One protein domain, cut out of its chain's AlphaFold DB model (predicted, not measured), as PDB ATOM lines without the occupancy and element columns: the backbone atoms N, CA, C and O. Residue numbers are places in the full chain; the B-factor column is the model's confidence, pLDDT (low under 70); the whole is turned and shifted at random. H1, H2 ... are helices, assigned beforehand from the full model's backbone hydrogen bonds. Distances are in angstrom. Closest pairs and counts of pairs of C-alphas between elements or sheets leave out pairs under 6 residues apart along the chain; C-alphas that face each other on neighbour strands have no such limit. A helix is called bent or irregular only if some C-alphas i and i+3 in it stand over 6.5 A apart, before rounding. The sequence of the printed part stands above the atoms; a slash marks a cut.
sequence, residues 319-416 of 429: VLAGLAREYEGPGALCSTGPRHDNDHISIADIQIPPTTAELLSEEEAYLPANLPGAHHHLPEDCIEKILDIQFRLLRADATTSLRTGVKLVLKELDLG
ATOM      1  N   VAL A 319     203.973 195.109 133.088       74.50
ATOM      2  CA  VAL A 319     204.019 194.799 131.646       74.50
ATOM      3  C   VAL A 319     202.686 194.215 131.181       74.50
ATOM      4  O   VAL A 319     202.145 194.688 130.186       74.50
ATOM      5  N   LEU A 320     202.108 193.260 131.923       77.88
ATOM      6  CA  LEU A 320     200.779 192.711 131.606       77.88
ATOM      7  C   LEU A 320     199.695 193.794 131.623       77.88
ATOM      8  O   LEU A 320     198.881 193.864 130.707       77.88
ATOM      9  N   ALA A 321     199.710 194.672 132.628       73.94
ATOM     10  CA  ALA A 321     198.774 195.789 132.724       73.94
ATOM     11  C   ALA A 321     198.993 196.841 131.620       73.94
ATOM     12  O   ALA A 321     198.043 197.493 131.196       73.94
ATOM     13  N   GLY A 322     200.229 197.022 131.146       78.75
ATOM     14  CA  GLY A 322     200.533 197.835 129.969       78.75
ATOM     15  C   GLY A 322     199.881 197.264 128.713       78.75
ATOM     16  O   GLY A 322     199.058 197.934 128.099       78.75
ATOM     17  N   LEU A 323     200.164 195.993 128.421       82.94
ATOM     18  CA  LEU A 323     199.617 195.278 127.267       82.94
ATOM     19  C   LEU A 323     198.087 195.216 127.285       82.94
ATOM     20  O   LEU A 323     197.456 195.360 126.247       82.94
ATOM     21  N   ALA A 324     197.476 195.039 128.458       81.81
ATOM     22  CA  ALA A 324     196.022 195.024 128.589       81.81
ATOM     23  C   ALA A 324     195.375 196.395 128.315       81.81
ATOM     24  O   ALA A 324     194.242 196.438 127.845       81.81
ATOM     25  N   ARG A 325     196.067 197.512 128.594       83.50
ATOM     26  CA  ARG A 325     195.559 198.868 128.298       83.50
ATOM     27  C   ARG A 325     195.634 199.218 126.817       83.50
ATOM     28  O   ARG A 325     194.782 199.955 126.342       83.50
ATOM     29  N   GLU A 326     196.658 198.725 126.131       83.12
ATOM     30  CA  GLU A 326     196.892 198.957 124.698       83.12
ATOM     31  C   GLU A 326     196.229 197.885 123.821       83.12
ATOM     32  O   GLU A 326     196.369 197.893 122.602       83.12
ATOM     33  N   TYR A 327     195.510 196.944 124.437       88.94
ATOM     34  CA  TYR A 327     194.869 195.856 123.725       88.94
ATOM     35  C   TYR A 327     193.726 196.366 122.840       88.94
ATOM     36  O   TYR A 327     192.651 196.710 123.330       88.94
ATOM     37  N   GLU A 328     193.929 196.300 121.528       90.00
ATOM     38  CA  GLU A 328     192.871 196.417 120.529       90.00
ATOM     39  C   GLU A 328     192.716 195.090 119.793       90.00
ATOM     40  O   GLU A 328     193.665 194.588 119.197       90.00
ATOM     41  N   GLY A 329     191.519 194.503 119.829       92.19
ATOM     42  CA  GLY A 329     191.289 193.185 119.246       92.19
ATOM     43  C   GLY A 329     191.304 193.161 117.707       92.19
ATOM     44  O   GLY A 329     191.343 194.206 117.044       92.19
ATOM     45  N   PRO A 330     191.254 191.959 117.112       95.50
ATOM     46  CA  PRO A 330     191.144 191.796 115.667       95.50
ATOM     47  C   PRO A 330     189.740 192.130 115.147       95.50
ATOM     48  O   PRO A 330     188.736 191.932 115.837       95.50
ATOM     49  N   GLY A 331     189.664 192.572 113.893       94.06
ATOM     50  CA  GLY A 331     188.420 192.847 113.179       94.06
ATOM     51  C   GLY A 331     187.443 193.721 113.964       94.06
ATOM     52  O   GLY A 331     187.776 194.817 114.405       94.06
ATOM     53  N   ALA A 332     186.220 193.228 114.168       92.81
ATOM     54  CA  ALA A 332     185.170 193.976 114.865       92.81
ATOM     55  C   ALA A 332     185.412 194.167 116.379       92.81
ATOM     56  O   ALA A 332     184.629 194.855 117.028       92.81
ATOM     57  N   LEU A 333     186.466 193.566 116.950       92.62
ATOM     58  CA  LEU A 333     186.889 193.811 118.335       92.62
ATOM     59  C   LEU A 333     187.812 195.034 118.468       92.62
ATOM     60  O   LEU A 333     188.131 195.431 119.588       92.62
ATOM     61  N   CYS A 334     188.245 195.620 117.352       92.12
ATOM     62  CA  CYS A 334     188.927 196.906 117.336       92.12
ATOM     63  C   CYS A 334     187.912 198.043 117.545       92.12
ATOM     64  O   CYS A 334     186.826 198.025 116.960       92.12
ATOM     65  N   SER A 335     188.251 199.061 118.342       88.69
ATOM     66  CA  SER A 335     187.348 200.187 118.637       88.69
ATOM     67  C   SER A 335     186.970 201.025 117.414       88.69
ATOM     68  O   SER A 335     185.893 201.618 117.395       88.69
ATOM     69  N   THR A 336     187.831 201.072 116.398       89.75
ATOM     70  CA  THR A 336     187.598 201.774 115.126       89.75
ATOM     71  C   THR A 336     186.966 200.875 114.057       89.75
ATOM     72  O   THR A 336     186.590 201.362 112.991       89.75
ATOM     73  N   GLY A 337     186.772 199.586 114.356       90.56
ATOM     74  CA  GLY A 337     186.369 198.558 113.398       90.56
ATOM     75  C   GLY A 337     187.561 197.892 112.689       90.56
ATOM     76  O   GLY A 337     188.711 198.137 113.049       90.56
ATOM     77  N   PRO A 338     187.302 197.010 111.704       92.81
ATOM     78  CA  PRO A 338     188.353 196.297 110.979       92.81
ATOM     79  C   PRO A 338     189.316 197.249 110.259       92.81
ATOM     80  O   PRO A 338     188.879 198.137 109.527       92.81
ATOM     81  N   ARG A 339     190.622 197.005 110.398       92.56
ATOM     82  CA  ARG A 339     191.702 197.850 109.839       92.56
ATOM     83  C   ARG A 339     191.820 197.772 108.315       92.56
ATOM     84  O   ARG A 339     192.402 198.639 107.662       92.56
ATOM     85  N   HIS A 340     191.321 196.678 107.749       93.75
ATOM     86  CA  HIS A 340     191.243 196.388 106.321       93.75
ATOM     87  C   HIS A 340     190.220 195.264 106.083       93.75
ATOM     88  O   HIS A 340     189.704 194.662 107.025       93.75
ATOM     89  N   ASP A 341     189.938 194.955 104.818       94.00
ATOM     90  CA  ASP A 341     188.973 193.920 104.411       94.00
ATOM     91  C   ASP A 341     189.330 192.503 104.892       94.00
ATOM     92  O   ASP A 341     188.431 191.691 105.069       94.00
ATOM     93  N   ASN A 342     190.616 192.231 105.132       94.56
ATOM     94  CA  ASN A 342     191.132 190.949 105.627       94.56
ATOM     95  C   ASN A 342     191.364 190.898 107.158       94.56
ATOM     96  O   ASN A 342     192.051 190.002 107.649       94.56
ATOM     97  N   ASP A 343     190.883 191.889 107.922       94.75
ATOM     98  CA  ASP A 343     191.015 191.924 109.388       94.75
ATOM     99  C   ASP A 343     189.784 191.269 110.038       94.75
ATOM    100  O   ASP A 343     188.748 191.902 110.255       94.75
ATOM    101  N   HIS A 344     189.883 189.969 110.321       96.44
ATOM    102  CA  HIS A 344     188.795 189.167 110.886       96.44
ATOM    103  C   HIS A 344     189.112 188.672 112.298       96.44
ATOM    104  O   HIS A 344     190.273 188.453 112.646       96.44
ATOM    105  N   ILE A 345     188.065 188.442 113.101       94.88
ATOM    106  CA  ILE A 345     188.194 187.859 114.448       94.88
ATOM    107  C   ILE A 345     188.704 186.417 114.358       94.88
ATOM    108  O   ILE A 345     189.670 186.061 115.023       94.88
ATOM    109  N   SER A 346     188.078 185.596 113.514       94.38
ATOM    110  CA  SER A 346     188.469 184.201 113.309       94.38
ATOM    111  C   SER A 346     189.577 184.098 112.267       94.38
ATOM    112  O   SER A 346     189.443 184.625 111.163       94.38
ATOM    113  N   ILE A 347     190.641 183.351 112.577       95.62
ATOM    114  CA  ILE A 347     191.710 183.073 111.605       95.62
ATOM    115  C   ILE A 347     191.234 182.284 110.384       95.62
ATOM    116  O   ILE A 347     191.869 182.359 109.339       95.62
ATOM    117  N   ALA A 348     190.126 181.542 110.492       94.88
ATOM    118  CA  ALA A 348     189.590 180.755 109.382       94.88
ATOM    119  C   ALA A 348     189.051 181.632 108.240       94.88
ATOM    120  O   ALA A 348     188.990 181.177 107.099       94.88
ATOM    121  N   ASP A 349     188.693 182.878 108.551       96.19
ATOM    122  CA  ASP A 349     188.158 183.838 107.588       96.19
ATOM    123  C   ASP A 349     189.267 184.702 106.957       96.19
ATOM    124  O   ASP A 349     189.021 185.409 105.983       96.19
ATOM    125  N   ILE A 350     190.499 184.635 107.479       95.75
ATOM    126  CA  ILE A 350     191.638 185.415 106.984       95.75
ATOM    127  C   ILE A 350     192.226 184.746 105.741       95.75
ATOM    128  O   ILE A 350     192.672 183.597 105.768       95.75
ATOM    129  N   GLN A 351     192.316 185.500 104.649       93.81
ATOM    130  CA  GLN A 351     192.988 185.052 103.436       93.81
ATOM    131  C   GLN A 351     194.500 184.951 103.658       93.81
ATOM    132  O   GLN A 351     195.134 185.883 104.164       93.81
ATOM    133  N   ILE A 352     195.078 183.812 103.252       89.56
ATOM    134  CA  ILE A 352     196.520 183.545 103.367       89.56
ATOM    135  C   ILE A 352     197.341 184.535 102.521       89.56
ATOM    136  O   ILE A 352     198.323 185.061 103.045       89.56
ATOM    137  N   PRO A 353     196.996 184.829 101.251       91.38
ATOM    138  CA  PRO A 353     197.603 185.945 100.529       91.38
ATOM    139  C   PRO A 353     197.067 187.287 101.057       91.38
ATOM    140  O   PRO A 353     195.870 187.380 101.336       91.38
ATOM    141  N   PRO A 354     197.910 188.332 101.166       92.12
ATOM    142  CA  PRO A 354     197.438 189.654 101.556       92.12
ATOM    143  C   PRO A 354     196.555 190.278 100.477       92.12
ATOM    144  O   PRO A 354     196.846 190.174  99.282       92.12
ATOM    145  N   THR A 355     195.485 190.944 100.905       92.44
ATOM    146  CA  THR A 355     194.600 191.697 100.011       92.44
ATOM    147  C   THR A 355     195.215 193.050  99.663       92.44
ATOM    148  O   THR A 355     196.091 193.566 100.359       92.44
ATOM    149  N   THR A 356     194.733 193.685  98.594       91.00
ATOM    150  CA  THR A 356     195.185 195.034  98.235       91.00
ATOM    151  C   THR A 356     194.909 196.040  99.354       91.00
ATOM    152  O   THR A 356     195.776 196.850  99.660       91.00
ATOM    153  N   ALA A 357     193.740 195.976 100.004       91.00
ATOM    154  CA  ALA A 357     193.418 196.885 101.105       91.00
ATOM    155  C   ALA A 357     194.297 196.635 102.344       91.00
ATOM    156  O   ALA A 357     194.679 197.593 103.005       91.00
ATOM    157  N   GLU A 358     194.693 195.389 102.621       92.19
ATOM    158  CA  GLU A 358     195.663 195.063 103.676       92.19
ATOM    159  C   GLU A 358     197.061 195.627 103.377       92.19
ATOM    160  O   GLU A 358     197.733 196.142 104.269       92.19
ATOM    161  N   LEU A 359     197.508 195.570 102.118       90.94
ATOM    162  CA  LEU A 359     198.813 196.110 101.723       90.94
ATOM    163  C   LEU A 359     198.868 197.640 101.759       90.94
ATOM    164  O   LEU A 359     199.930 198.212 102.011       90.94
ATOM    165  N   LEU A 360     197.733 198.290 101.507       89.25
ATOM    166  CA  LEU A 360     197.603 199.744 101.491       89.25
ATOM    167  C   LEU A 360     197.131 200.331 102.827       89.25
ATOM    168  O   LEU A 360     197.125 201.551 102.964       89.25
ATOM    169  N   SER A 361     196.744 199.505 103.804       88.94
ATOM    170  CA  SER A 361     196.249 199.992 105.095       88.94
ATOM    171  C   SER A 361     197.325 200.784 105.837       88.94
ATOM    172  O   SER A 361     198.487 200.370 105.901       88.94
ATOM    173  N   GLU A 362     196.946 201.941 106.383       86.12
ATOM    174  CA  GLU A 362     197.830 202.780 107.201       86.12
ATOM    175  C   GLU A 362     197.906 202.330 108.656       86.12
ATOM    176  O   GLU A 362     198.887 202.630 109.334       86.12
ATOM    177  N   GLU A 363     196.917 201.571 109.116       88.38
ATOM    178  CA  GLU A 363     196.900 201.025 110.466       88.38
ATOM    179  C   GLU A 363     197.771 199.765 110.548       88.38
ATOM    180  O   GLU A 363     197.845 198.957 109.615       88.38
ATOM    181  N   GLU A 364     198.462 199.591 111.675       85.50
ATOM    182  CA  GLU A 364     199.250 198.384 111.911       85.50
ATOM    183  C   GLU A 364     198.332 197.179 112.118       85.50
ATOM    184  O   GLU A 364     197.328 197.254 112.825       85.50
ATOM    185  N   ALA A 365     198.688 196.049 111.504       88.31
ATOM    186  CA  ALA A 365     197.936 194.809 111.657       88.31
ATOM    187  C   ALA A 365     197.854 194.395 113.137       88.31
ATOM    188  O   ALA A 365     198.806 194.581 113.893       88.31
ATOM    189  N   TYR A 366     196.743 193.770 113.539       92.25
ATOM    190  CA  TYR A 366     196.628 193.207 114.885       92.25
ATOM    191  C   TYR A 366     197.690 192.124 115.115       92.25
ATOM    192  O   TYR A 366     197.671 191.068 114.472       92.25
ATOM    193  N   LEU A 367     198.584 192.378 116.074       92.75
ATOM    194  CA  LEU A 367     199.618 191.447 116.511       92.75
ATOM    195  C   LEU A 367     199.341 191.010 117.951       92.75
ATOM    196  O   LEU A 367     199.530 191.798 118.880       92.75
ATOM    197  N   PRO A 368     198.903 189.761 118.171       92.25
ATOM    198  CA  PRO A 368     198.688 189.281 119.522       92.25
ATOM    199  C   PRO A 368     200.027 189.116 120.255       92.25
ATOM    200  O   PRO A 368     201.011 188.616 119.702       92.25
ATOM    201  N   ALA A 369     200.057 189.496 121.531       88.94
ATOM    202  CA  ALA A 369     201.233 189.307 122.370       88.94
ATOM    203  C   ALA A 369     201.478 187.809 122.628       88.94
ATOM    204  O   ALA A 369     200.664 187.134 123.260       88.94
ATOM    205  N   ASN A 370     202.633 187.295 122.198       86.44
ATOM    206  CA  ASN A 370     203.072 185.925 122.487       86.44
ATOM    207  C   ASN A 370     203.728 185.830 123.876       86.44
ATOM    208  O   ASN A 370     204.881 185.419 124.013       86.44
ATOM    209  N   LEU A 371     203.008 186.295 124.900       83.75
ATOM    210  CA  LEU A 371     203.468 186.338 126.284       83.75
ATOM    211  C   LEU A 371     202.478 185.602 127.203       83.75
ATOM    212  O   LEU A 371     201.268 185.814 127.082       83.75
ATOM    213  N   PRO A 372     202.958 184.771 128.148       78.88
ATOM    214  CA  PRO A 372     202.089 184.126 129.130       78.88
ATOM    215  C   PRO A 372     201.299 185.158 129.950       78.88
ATOM    216  O   PRO A 372     201.875 186.125 130.443       78.88
ATOM    217  N   GLY A 373     199.985 184.958 130.096       78.19
ATOM    218  CA  GLY A 373     199.093 185.864 130.837       78.19
ATOM    219  C   GLY A 373     198.766 187.188 130.134       78.19
ATOM    220  O   GLY A 373     198.087 188.034 130.714       78.19
ATOM    221  N   ALA A 374     199.234 187.403 128.898       84.75
ATOM    222  CA  ALA A 374     198.800 188.548 128.111       84.75
ATOM    223  C   ALA A 374     197.345 188.379 127.647       84.75
ATOM    224  O   ALA A 374     196.906 187.281 127.271       84.75
ATOM    225  N   HIS A 375     196.616 189.498 127.668       86.69
ATOM    226  CA  HIS A 375     195.215 189.554 127.276       86.69
ATOM    227  C   HIS A 375     195.035 189.134 125.810       86.69
ATOM    228  O   HIS A 375     195.802 189.527 124.931       86.69
ATOM    229  N   HIS A 376     194.013 188.318 125.560       92.38
ATOM    230  CA  HIS A 376     193.670 187.804 124.241       92.38
ATOM    231  C   HIS A 376     192.150 187.661 124.126       92.38
ATOM    232  O   HIS A 376     191.481 187.415 125.125       92.38
ATOM    233  N   HIS A 377     191.603 187.755 122.913       91.81
ATOM    234  CA  HIS A 377     190.162 187.602 122.676       91.81
ATOM    235  C   HIS A 377     189.661 186.153 122.831       91.81
ATOM    236  O   HIS A 377     188.455 185.921 122.892       91.81
ATOM    237  N   LEU A 378     190.580 185.185 122.888       90.31
ATOM    238  CA  LEU A 378     190.290 183.764 123.106       90.31
ATOM    239  C   LEU A 378     190.666 183.346 124.536       90.31
ATOM    240  O   LEU A 378     191.598 183.933 125.097       90.31
ATOM    241  N   PRO A 379     189.991 182.327 125.106       85.75
ATOM    242  CA  PRO A 379     190.275 181.823 126.451       85.75
ATOM    243  C   PRO A 379     191.747 181.440 126.655       85.75
ATOM    244  O   PRO A 379     192.424 181.016 125.720       85.75
ATOM    245  N   GLU A 380     192.252 181.577 127.885       72.50
ATOM    246  CA  GLU A 380     193.671 181.332 128.188       72.50
ATOM    247  C   GLU A 380     194.097 179.873 127.985       72.50
ATOM    248  O   GLU A 380     195.183 179.638 127.458       72.50
ATOM    249  N   ASP A 381     193.220 178.922 128.307       76.56
ATOM    250  CA  ASP A 381     193.494 177.481 128.260       76.56
ATOM    251  C   ASP A 381     192.905 176.807 127.009       76.56
ATOM    252  O   ASP A 381     192.279 175.747 127.097       76.56
ATOM    253  N   CYS A 382     193.055 177.416 125.828       78.81
ATOM    254  CA  CYS A 382     192.594 176.810 124.577       78.81
ATOM    255  C   CYS A 382     193.684 176.726 123.499       78.81
ATOM    256  O   CYS A 382     194.540 177.603 123.359       78.81
ATOM    257  N   ILE A 383     193.653 175.646 122.713       84.69
ATOM    258  CA  ILE A 383     194.603 175.424 121.611       84.69
ATOM    259  C   ILE A 383     194.376 176.462 120.507       84.69
ATOM    260  O   ILE A 383     195.321 176.892 119.850       84.69
ATOM    261  N   GLU A 384     193.138 176.919 120.340       87.81
ATOM    262  CA  GLU A 384     192.740 177.930 119.368       87.81
ATOM    263  C   GLU A 384     193.464 179.262 119.606       87.81
ATOM    264  O   GLU A 384     193.864 179.904 118.639       87.81
ATOM    265  N   LYS A 385     193.728 179.642 120.866       88.62
ATOM    266  CA  LYS A 385     194.543 180.819 121.215       88.62
ATOM    267  C   LYS A 385     195.967 180.671 120.694       88.62
ATOM    268  O   LYS A 385     196.505 181.602 120.105       88.62
ATOM    269  N   ILE A 386     196.571 179.500 120.884       91.38
ATOM    270  CA  ILE A 386     197.933 179.229 120.412       91.38
ATOM    271  C   ILE A 386     197.974 179.290 118.882       91.38
ATOM    272  O   ILE A 386     198.864 179.923 118.320       91.38
ATOM    273  N   LEU A 387     196.996 178.680 118.208       94.50
ATOM    274  CA  LEU A 387     196.904 178.701 116.749       94.50
ATOM    275  C   LEU A 387     196.690 180.115 116.196       94.50
ATOM    276  O   LEU A 387     197.370 180.480 115.241       94.50
ATOM    277  N   ASP A 388     195.813 180.919 116.806       95.12
ATOM    278  CA  ASP A 388     195.582 182.316 116.415       95.12
ATOM    279  C   ASP A 388     196.864 183.152 116.541       95.12
ATOM    280  O   ASP A 388     197.279 183.790 115.570       95.12
ATOM    281  N   ILE A 389     197.554 183.053 117.686       93.94
ATOM    282  CA  ILE A 389     198.815 183.763 117.933       93.94
ATOM    283  C   ILE A 389     199.861 183.391 116.883       93.94
ATOM    284  O   ILE A 389     200.439 184.269 116.241       93.94
ATOM    285  N   GLN A 390     200.106 182.093 116.681       95.25
ATOM    286  CA  GLN A 390     201.151 181.643 115.759       95.25
ATOM    287  C   GLN A 390     200.819 181.980 114.305       95.25
ATOM    288  O   GLN A 390     201.697 182.431 113.571       95.25
ATOM    289  N   PHE A 391     199.559 181.815 113.891       95.88
ATOM    290  CA  PHE A 391     199.127 182.159 112.540       95.88
ATOM    291  C   PHE A 391     199.333 183.648 112.249       95.88
ATOM    292  O   PHE A 391     199.958 183.995 111.248       95.88
ATOM    293  N   ARG A 392     198.850 184.533 113.131       95.38
ATOM    294  CA  ARG A 392     198.921 185.986 112.924       95.38
ATOM    295  C   ARG A 392     200.355 186.502 112.937       95.38
ATOM    296  O   ARG A 392     200.708 187.297 112.071       95.38
ATOM    297  N   LEU A 393     201.198 186.014 113.851       95.12
ATOM    298  CA  LEU A 393     202.605 186.423 113.920       95.12
ATOM    299  C   LEU A 393     203.410 185.943 112.709       95.12
ATOM    300  O   LEU A 393     204.127 186.736 112.101       95.12
ATOM    301  N   LEU A 394     203.253 184.677 112.309       94.00
ATOM    302  CA  LEU A 394     203.937 184.142 111.129       94.00
ATOM    303  C   LEU A 394     203.493 184.867 109.853       94.00
ATOM    304  O   LEU A 394     204.303 185.188 108.983       94.00
ATOM    305  N   ARG A 395     202.195 185.155 109.745       92.50
ATOM    306  CA  ARG A 395     201.640 185.882 108.607       92.50
ATOM    307  C   ARG A 395     202.128 187.330 108.555       92.50
ATOM    308  O   ARG A 395     202.418 187.840 107.471       92.50
ATOM    309  N   ALA A 396     202.240 187.990 109.702       90.75
ATOM    310  CA  ALA A 396     202.779 189.339 109.786       90.75
ATOM    311  C   ALA A 396     204.239 189.394 109.327       90.75
ATOM    312  O   ALA A 396     204.590 190.276 108.543       90.75
ATOM    313  N   ASP A 397     205.065 188.430 109.737       90.06
ATOM    314  CA  ASP A 397     206.464 188.333 109.306       90.06
ATOM    315  C   ASP A 397     206.572 188.188 107.776       90.06
ATOM    316  O   ASP A 397     207.290 188.934 107.107       90.06
ATOM    317  N   ALA A 398     205.741 187.318 107.189       86.75
ATOM    318  CA  ALA A 398     205.705 187.104 105.745       86.75
ATOM    319  C   ALA A 398     205.186 188.316 104.939       86.75
ATOM    320  O   ALA A 398     205.615 188.533 103.806       86.75
ATOM    321  N   THR A 399     204.258 189.108 105.486       88.81
ATOM    322  CA  THR A 399     203.612 190.220 104.755       88.81
ATOM    323  C   THR A 399     204.262 191.579 104.964       88.81
ATOM    324  O   THR A 399     204.089 192.463 104.128       88.81
ATOM    325  N   THR A 400     205.009 191.775 106.051       87.38
ATOM    326  CA  THR A 400     205.498 193.109 106.430       87.38
ATOM    327  C   THR A 400     206.504 193.657 105.425       87.38
ATOM    328  O   THR A 400     206.353 194.793 104.983       87.38
ATOM    329  N   SER A 401     207.458 192.840 104.971       86.81
ATOM    330  CA  SER A 401     208.416 193.234 103.926       86.81
ATOM    331  C   SER A 401     207.722 193.635 102.617       86.81
ATOM    332  O   SER A 401     208.095 194.629 101.992       86.81
ATOM    333  N   LEU A 402     206.669 192.907 102.238       88.50
ATOM    334  CA  LEU A 402     205.881 193.184 101.041       88.50
ATOM    335  C   LEU A 402     205.080 194.486 101.182       88.50
ATOM    336  O   LEU A 402     205.121 195.322 100.282       88.50
ATOM    337  N   ARG A 403     204.423 194.700 102.328       88.94
ATOM    338  CA  ARG A 403     203.697 195.940 102.647       88.94
ATOM    339  C   ARG A 403     204.625 197.150 102.599       88.94
ATOM    340  O   ARG A 403     204.317 198.139 101.939       88.94
ATOM    341  N   THR A 404     205.789 197.056 103.242       87.38
ATOM    342  CA  THR A 404     206.798 198.120 103.225       87.38
ATOM    343  C   THR A 404     207.287 198.399 101.805       87.38
ATOM    344  O   THR A 404     207.342 199.559 101.407       87.38
ATOM    345  N   GLY A 405     207.589 197.361 101.019       88.88
ATOM    346  CA  GLY A 405     208.021 197.514  99.629       88.88
ATOM    347  C   GLY A 405     206.980 198.221  98.759       88.88
ATOM    348  O   GLY A 405     207.311 199.180  98.066       88.88
ATOM    349  N   VAL A 406     205.713 197.805  98.844       88.81
ATOM    350  CA  VAL A 406     204.607 198.418  98.089       88.81
ATOM    351  C   VAL A 406     204.411 199.880  98.486       88.81
ATOM    352  O   VAL A 406     204.345 200.739  97.609       88.81
ATOM    353  N   LYS A 407     204.391 200.193  99.789       85.25
ATOM    354  CA  LYS A 407     204.255 201.576 100.269       85.25
ATOM    355  C   LYS A 407     205.413 202.471  99.824       85.25
ATOM    356  O   LYS A 407     205.182 203.620  99.466       85.25
ATOM    357  N   LEU A 408     206.648 201.961  99.822       87.38
ATOM    358  CA  LEU A 408     207.812 202.719  99.352       87.38
ATOM    359  C   LEU A 408     207.713 203.047  97.862       87.38
ATOM    360  O   LEU A 408     207.939 204.193  97.489       87.38
ATOM    361  N   VAL A 409     207.330 202.071  97.034       88.69
ATOM    362  CA  VAL A 409     207.142 202.285  95.592       88.69
ATOM    363  C   VAL A 409     206.013 203.279  95.331       88.69
ATOM    364  O   VAL A 409     206.181 204.186  94.527       88.69
ATOM    365  N   LEU A 410     204.879 203.159  96.025       85.31
ATOM    366  CA  LEU A 410     203.772 204.111  95.879       85.31
ATOM    367  C   LEU A 410     204.179 205.522  96.296       85.31
ATOM    368  O   LEU A 410     203.924 206.473  95.567       85.31
ATOM    369  N   LYS A 411     204.904 205.651  97.410       84.12
ATOM    370  CA  LYS A 411     205.453 206.933  97.852       84.12
ATOM    371  C   LYS A 411     206.430 207.524  96.832       84.12
ATOM    372  O   LYS A 411     206.436 208.732  96.643       84.12
ATOM    373  N   GLU A 412     207.255 206.700  96.189       82.50
ATOM    374  CA  GLU A 412     208.161 207.136  95.119       82.50
ATOM    375  C   GLU A 412     207.400 207.572  93.862       82.50
ATOM    376  O   GLU A 412     207.796 208.540  93.227       82.50
ATOM    377  N   LEU A 413     206.295 206.907  93.525       83.44
ATOM    378  CA  LEU A 413     205.441 207.292  92.400       83.44
ATOM    379  C   LEU A 413     204.655 208.585  92.671       83.44
ATOM    380  O   LEU A 413     204.435 209.362  91.742       83.44
ATOM    381  N   ASP A 414     204.263 208.828  93.924       78.44
ATOM    382  CA  ASP A 414     203.585 210.059  94.349       78.44
ATOM    383  C   ASP A 414     204.556 211.247  94.488       78.44
ATOM    384  O   ASP A 414     204.173 212.407  94.303       78.44
ATOM    385  N   LEU A 415     205.832 210.982  94.787       62.44
ATOM    386  CA  LEU A 415     206.898 211.980  94.758       62.44
ATOM    387  C   LEU A 415     207.320 212.221  93.302       62.44
ATOM    388  O   LEU A 415     208.059 211.443  92.708       62.44
ATOM    389  N   GLY A 416     206.889 213.341  92.717       61.75
ATOM    390  CA  GLY A 416     207.384 213.772  91.405       61.75
ATOM    391  C   GLY A 416     208.927 213.819  91.344       61.75
ATOM    392  O   GLY A 416     209.584 213.981  92.377       61.75
TER     393      GLY A 416
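Overview. This is residues 319 to 416 of the 429 residues of an uncharacterized protein of Tremella mesenterica (UniProt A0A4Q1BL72). One long bent helix, H3, makes the length of the domain, and two long loop stretches, residues 326 to 355 and 361 to 382, lie mostly along one side of its first arm, with the short helix H2 packed on its second arm and the short helix H1 away from both. Residues 411 to 416 stick out at the far end of H3. The printed part has 98 residues, with three named helices in the order H1, H2, H3 and no named strand; the class is all helix, though only 44 of the 98 residues are in named elements. It is only just compact, close to loose, with a radius of gyration of the C-alphas of 14.8 A, and its elongated outline spans 52 by 27 by 22 A.

Along the chain. H1, residues 319 to 325, begins at C-alpha 319, (204.019, 194.799, 131.646). H2 is residues 356 to 360. H3, residues 383 to 414, was assigned as one helix by its hydrogen bonds but is bent: C-alphas 398 and 401 are 6.9 A apart. Its arm H3a, residues 383 to 398, is 22.6 A long and begins at C-alpha 383, (194.603, 175.424, 121.611). H3b, residues 401 to 414, is 20.0 A long and ends at C-alpha 414, (203.585, 210.059, 94.349).

Arrangement. H1 is apart from H2, H3a and H3b. H2 touches H3b, at residues 402 to 407 alone; their closest C-alphas, of Leu 359 and Arg 403, are 5.0 A apart. H2 is apart from H3a. H3a and H3b stand at a steep tilt of 42 degrees. In H1, H2, H3a and H3b every O i to N i+4 pair is within hydrogen-bond range.

Size, cuts and confidence. The two C-alphas farthest apart, of Asp 381 and Gly 416, are 53.6 A apart. The printed part has no cut. Both links are long, with 30 residues from H1 to H2 and 22 from H2 to H3. The mean pLDDT of the printed part is 88.3; residues 415 to 416 are under 70.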